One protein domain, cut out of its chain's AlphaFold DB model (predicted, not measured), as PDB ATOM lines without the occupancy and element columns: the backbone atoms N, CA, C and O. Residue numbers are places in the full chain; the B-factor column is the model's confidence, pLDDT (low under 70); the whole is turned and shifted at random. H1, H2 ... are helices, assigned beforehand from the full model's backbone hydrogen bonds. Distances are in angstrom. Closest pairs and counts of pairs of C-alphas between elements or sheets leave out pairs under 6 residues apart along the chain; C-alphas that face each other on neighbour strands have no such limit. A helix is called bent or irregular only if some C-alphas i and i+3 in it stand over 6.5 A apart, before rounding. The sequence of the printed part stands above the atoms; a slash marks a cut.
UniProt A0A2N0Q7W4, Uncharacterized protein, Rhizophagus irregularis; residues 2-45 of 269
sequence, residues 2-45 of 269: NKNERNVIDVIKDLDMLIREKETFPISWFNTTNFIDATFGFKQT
ATOM      1  N   ASN A   2      -2.445  24.950  15.882       48.78
ATOM      2  CA  ASN A   2      -3.684  24.354  16.373       48.78
ATOM      3  C   ASN A   2      -3.357  23.022  17.072       48.78
ATOM      4  O   ASN A   2      -2.694  22.173  16.488       48.78
ATOM      5  N   LYS A   3      -3.772  22.837  18.331       56.88
ATOM      6  CA  LYS A   3      -3.362  21.699  19.190       56.88
ATOM      7  C   LYS A   3      -3.927  20.328  18.770       56.88
ATOM      8  O   LYS A   3      -3.568  19.331  19.384       56.88
ATOM      9  N   ASN A   4      -4.788  20.288  17.751       62.69
ATOM     10  CA  ASN A   4      -5.529  19.095  17.325       62.69
ATOM     11  C   ASN A   4      -5.095  18.538  15.958       62.69
ATOM     12  O   ASN A   4      -5.669  17.554  15.498       62.69
ATOM     13  N   GLU A   5      -4.109  19.141  15.295       64.88
ATOM     14  CA  GLU A   5      -3.567  18.594  14.048       64.88
ATOM     15  C   GLU A   5      -2.461  17.589  14.378       64.88
ATOM     16  O   GLU A   5      -1.443  17.944  14.976       64.88
ATOM     17  N   ARG A   6      -2.672  16.316  14.016       72.19
ATOM     18  CA  ARG A   6      -1.617  15.295  14.087       72.19
ATOM     19  C   ARG A   6      -0.429  15.747  13.242       72.19
ATOM     20  O   ARG A   6      -0.601  16.181  12.104       72.19
ATOM     21  N   ASN A   7       0.775  15.608  13.787       84.31
ATOM     22  CA  ASN A   7       1.998  15.914  13.061       84.31
ATOM     23  C   ASN A   7       2.197  14.894  11.924       84.31
ATOM     24  O   ASN A   7       1.979  13.696  12.110       84.31
ATOM     25  N   VAL A   8       2.653  15.361  10.760       81.00
ATOM     26  CA  VAL A   8       3.022  14.522   9.606       81.00
ATOM     27  C   VAL A   8       4.004  13.417  10.008       81.00
ATOM     28  O   VAL A   8       3.889  12.293   9.528       81.00
ATOM     29  N   ILE A   9       4.924  13.707  10.932       83.12
ATOM     30  CA  ILE A   9       5.896  12.732  11.451       83.12
ATOM     31  C   ILE A   9       5.190  11.563  12.150       83.12
ATOM     32  O   ILE A   9       5.541  10.406  11.915       83.12
ATOM     33  N   ASP A  10       4.177  11.851  12.966       87.50
ATOM     34  CA  ASP A  10       3.434  10.825  13.702       87.50
ATOM     35  C   ASP A  10       2.595   9.972  12.745       87.50
ATOM     36  O   ASP A  10       2.552   8.754  12.880       87.50
ATOM     37  N   VAL A  11       2.003  10.585  11.712       87.19
ATOM     38  CA  VAL A  11       1.261   9.861  10.666       87.19
ATOM     39  C   VAL A  11       2.171   8.904   9.891       87.19
ATOM     40  O   VAL A  11       1.790   7.763   9.641       87.19
ATOM     41  N   ILE A  12       3.378   9.346   9.527       87.38
ATOM     42  CA  ILE A  12       4.365   8.504   8.835       87.38
ATOM     43  C   ILE A  12       4.775   7.319   9.713       87.38
ATOM     44  O   ILE A  12       4.864   6.192   9.227       87.38
ATOM     45  N   LYS A  13       4.999   7.566  11.007       89.12
ATOM     46  CA  LYS A  13       5.389   6.533  11.967       89.12
ATOM     47  C   LYS A  13       4.277   5.509  12.199       89.12
ATOM     48  O   LYS A  13       4.556   4.313  12.195       89.12
ATOM     49  N   ASP A  14       3.036   5.966  12.356       89.06
ATOM     50  CA  ASP A  14       1.867   5.093  12.487       89.06
ATOM     51  C   ASP A  14       1.715   4.205  11.243       89.06
ATOM     52  O   ASP A  14       1.487   3.001  11.358       89.06
ATOM     53  N   LEU A  15       1.892   4.775  10.048       87.75
ATOM     54  CA  LEU A  15       1.781   4.038   8.791       87.75
ATOM     55  C   LEU A  15       2.900   2.998   8.612       87.75
ATOM     56  O   LEU A  15       2.621   1.885   8.167       87.75
ATOM     57  N   ASP A  16       4.143   3.324   8.981       90.62
ATOM     58  CA  ASP A  16       5.252   2.360   8.971       90.62
ATOM     59  C   ASP A  16       4.994   1.206   9.949       90.62
ATOM     60  O   ASP A  16       5.168   0.041   9.596       90.62
ATOM     61  N   MET A  17       4.499   1.517  11.149       89.19
ATOM     62  CA  MET A  17       4.158   0.529  12.175       89.19
ATOM     63  C   MET A  17       3.029  -0.405  11.723       89.19
ATOM     64  O   MET A  17       3.169  -1.618  11.841       89.19
ATOM     65  N   LEU A  18       1.962   0.128  11.113       88.38
ATOM     66  CA  LEU A  18       0.869  -0.678  10.550       88.38
ATOM     67  C   LEU A  18       1.358  -1.681   9.495       88.38
ATOM     68  O   LEU A  18       0.833  -2.788   9.407       88.38
ATOM     69  N   ILE A  19       2.349  -1.297   8.687       88.31
ATOM     70  CA  ILE A  19       2.919  -2.157   7.644       88.31
ATOM     71  C   ILE A  19       3.865  -3.202   8.245       88.31
ATOM     72  O   ILE A  19       3.783  -4.378   7.887       88.31
ATOM     73  N   ARG A  20       4.757  -2.796   9.156       89.19
ATOM     74  CA  ARG A  20       5.753  -3.690   9.772       89.19
ATOM     75  C   ARG A  20       5.124  -4.715  10.704       89.19
ATOM     76  O   ARG A  20       5.536  -5.870  10.707       89.19
ATOM     77  N   GLU A  21       4.100  -4.313  11.447       89.12
ATOM     78  CA  GLU A  21       3.363  -5.161  12.386       89.12
ATOM     79  C   GLU A  21       2.037  -5.650  11.778       89.12
ATOM     80  O   GLU A  21       1.043  -5.838  12.482       89.12
ATOM     81  N   LYS A  22       1.985  -5.868  10.453       84.50
ATOM     82  CA  LYS A  22       0.730  -6.209   9.754       84.50
ATOM     83  C   LYS A  22       0.016  -7.445  10.312       84.50
ATOM     84  O   LYS A  22      -1.187  -7.566  10.123       84.50
ATOM     85  N   GLU A  23       0.731  -8.373  10.950       82.06
ATOM     86  CA  GLU A  23       0.144  -9.568  11.580       82.06
ATOM     87  C   GLU A  23      -0.650  -9.229  12.850       82.06
ATOM     88  O   GLU A  23      -1.586  -9.937  13.210       82.06
ATOM     89  N   THR A  24      -0.300  -8.127  13.514       83.06
ATOM     90  CA  THR A  24      -0.967  -7.623  14.718       83.06
ATOM     91  C   THR A  24      -2.142  -6.707  14.374       83.06
ATOM     92  O   THR A  24      -3.115  -6.643  15.126       83.06
ATOM     93  N   PHE A  25      -2.090  -6.022  13.228       81.50
ATOM     94  CA  PHE A  25      -3.114  -5.066  12.811       81.50
ATOM     95  C   PHE A  25      -4.098  -5.631  11.764       81.50
ATOM     96  O   PHE A  25      -3.712  -6.428  10.911       81.50
ATOM     97  N   PRO A  26      -5.361  -5.153  11.719       80.56
ATOM     98  CA  PRO A  26      -6.380  -5.637  10.772       80.56
ATOM     99  C   PRO A  26      -6.062  -5.408   9.286       80.56
ATOM    100  O   PRO A  26      -6.790  -5.880   8.416       80.56
ATOM    101  N   ILE A  27      -4.989  -4.678   8.968       82.12
ATOM    102  CA  ILE A  27      -4.576  -4.418   7.588       82.12
ATOM    103  C   ILE A  27      -4.192  -5.711   6.852       82.12
ATOM    104  O   ILE A  27      -4.328  -5.766   5.639       82.12
ATOM    105  N   SER A  28      -3.793  -6.785   7.534       81.44
ATOM    106  CA  SER A  28      -3.548  -8.085   6.884       81.44
ATOM    107  C   SER A  28      -4.822  -8.882   6.570       81.44
ATOM    108  O   SER A  28      -4.761  -9.845   5.809       81.44
ATOM    109  N   TRP A  29      -5.985  -8.496   7.110       83.00
ATOM    110  CA  TRP A  29      -7.232  -9.265   6.974       83.00
ATOM    111  C   TRP A  29      -7.970  -9.011   5.658       83.00
ATOM    112  O   TRP A  29      -8.863  -9.773   5.290       83.00
ATOM    113  N   PHE A  30      -7.608  -7.953   4.933       82.56
ATOM    114  CA  PHE A  30      -8.195  -7.651   3.633       82.56
ATOM    115  C   PHE A  30      -7.368  -8.276   2.507       82.56
ATOM    116  O   PHE A  30      -6.137  -8.213   2.498       82.56
ATOM    117  N   ASN A  31      -8.061  -8.821   1.504       82.75
ATOM    118  CA  ASN A  31      -7.449  -9.545   0.383       82.75
ATOM    119  C   ASN A  31      -6.372  -8.740  -0.365       82.75
ATOM    120  O   ASN A  31      -5.448  -9.325  -0.918       82.75
ATOM    121  N   THR A  32      -6.480  -7.412  -0.396       77.38
ATOM    122  CA  THR A  32      -5.562  -6.540  -1.145       77.38
ATOM    123  C   THR A  32      -4.300  -6.189  -0.357       77.38
ATOM    124  O   THR A  32      -3.235  -6.021  -0.940       77.38
ATOM    125  N   THR A  33      -4.403  -6.078   0.966       81.62
ATOM    126  CA  THR A  33      -3.336  -5.572   1.842       81.62
ATOM    127  C   THR A  33      -2.588  -6.684   2.584       81.62
ATOM    128  O   THR A  33      -1.502  -6.447   3.109       81.62
ATOM    129  N   ASN A  34      -3.081  -7.926   2.540       82.75
ATOM    130  CA  ASN A  34      -2.358  -9.092   3.056       82.75
ATOM    131  C   ASN A  34      -1.008  -9.326   2.338       82.75
ATOM    132  O   ASN A  34      -0.041  -9.788   2.944       82.75
ATOM    133  N   PHE A  35      -0.892  -8.934   1.065       82.88
ATOM    134  CA  PHE A  35       0.339  -9.076   0.273       82.88
ATOM    135  C   PHE A  35       1.387  -7.978   0.513       82.88
ATOM    136  O   PHE A  35       2.449  -8.015  -0.102       82.88
ATOM    137  N   ILE A  36       1.120  -7.005   1.391       83.19
ATOM    138  CA  ILE A  36       2.089  -5.952   1.713       83.19
ATOM    139  C   ILE A  36       3.324  -6.575   2.381       83.19
ATOM    140  O   ILE A  36       3.206  -7.394   3.297       83.19
ATOM    141  N   ASP A  37       4.514  -6.181   1.927       82.62
ATOM    142  CA  ASP A  37       5.784  -6.631   2.491       82.62
ATOM    143  C   ASP A  37       6.091  -5.900   3.808       82.62
ATOM    144  O   ASP A  37       6.480  -4.729   3.826       82.62
ATOM    145  N   ALA A  38       5.928  -6.618   4.919       84.25
ATOM    146  CA  ALA A  38       6.192  -6.104   6.261       84.25
ATOM    147  C   ALA A  38       7.678  -5.784   6.496       84.25
ATOM    148  O   ALA A  38       8.009  -4.931   7.320       84.25
ATOM    149  N   THR A  39       8.590  -6.428   5.759       84.69
ATOM    150  CA  THR A  39      10.032  -6.184   5.902       84.69
ATOM    151  C   THR A  39      10.444  -4.849   5.279       84.69
ATOM    152  O   THR A  39      11.346  -4.174   5.786       84.69
ATOM    153  N   PHE A  40       9.735  -4.420   4.231       81.00
ATOM    154  CA  PHE A  40      10.027  -3.190   3.501       81.00
ATOM    155  C   PHE A  40       9.594  -1.924   4.262       81.00
ATOM    156  O   PHE A  40      10.351  -0.948   4.296       81.00
ATOM    157  N   GLY A  41       8.430  -1.959   4.922       84.00
ATOM    158  CA  GLY A  41       7.870  -0.822   5.667       84.00
ATOM    159  C   GLY A  41       7.324   0.303   4.775       84.00
ATOM    160  O   GLY A  41       7.255   0.184   3.550       84.00
ATOM    161  N   PHE A  42       6.939   1.422   5.391       83.94
ATOM    162  CA  PHE A  42       6.552   2.638   4.682       83.94
ATOM    163  C   PHE A  42       7.792   3.431   4.254       83.94
ATOM    164  O   PHE A  42       8.671   3.741   5.059       83.94
ATOM    165  N   LYS A  43       7.838   3.834   2.980       78.38
ATOM    166  CA  LYS A  43       8.847   4.766   2.466       78.38
ATOM    167  C   LYS A  43       8.174   5.996   1.888       78.38
ATOM    168  O   LYS A  43       7.455   5.908   0.897       78.38
ATOM    169  N   GLN A  44       8.452   7.151   2.485       72.88
ATOM    170  CA  GLN A  44       7.990   8.423   1.955       72.88
ATOM    171  C   GLN A  44       8.730   8.744   0.651       72.88
ATOM    172  O   GLN A  44       9.945   8.965   0.632       72.88
ATOM    173  N   THR A  45       7.987   8.802  -0.449       65.75
ATOM    174  CA  THR A  45       8.481   9.363  -1.706       65.75
ATOM    175  C   THR A  45       8.703  10.858  -1.516       65.75
ATOM    176  O   THR A  45       7.782  11.574  -1.123       65.75
TER     177      THR A  45
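Overview. This is residues 2 to 45 of the 269 residues of an uncharacterized protein of Rhizophagus irregularis (UniProt A0A2N0Q7W4). There is little regular structure here: one helix, H1, lies along the long axis, and residues 2 to 11, of which 8 to 11 belong to H1, stick out at one end. Past the other end of H1 the chain turns through the short helix H2, and the unnamed stretch 30 to 45 folds back beside H1. The printed part has 44 residues, with H1 then H2 and no named strand; the class is all helix, though named elements hold only 17 residues. The whole is loose, with a radius of gyration of the C-alphas of 12.0 A, and elongated, spanning 37 by 21 by 16 A.

Arrangement. H1, residues 8 to 20, and H2, residues 26 to 29, are close but not clearly touching; their closest C-alphas, of Leu 18 and Ile 27, are 7.2 A apart. Every O i to N i+4 pair of H1 is within hydrogen-bond range; H2 is too short for such a pair, but its one O i to N i+3 pair is within range.

Along the chain. H1 measures 18.4 A from C-alpha 8 at (3.022, 14.522, 9.606) to C-alpha 20. H2 measures 5.3 A, ending at C-alpha 29 at (-7.232, -9.265, 6.974).

Size, cuts and confidence. The printed part has no cut. The link H1 to H2 is tight. Residues 2 to 5 and 45 have pLDDT under 70.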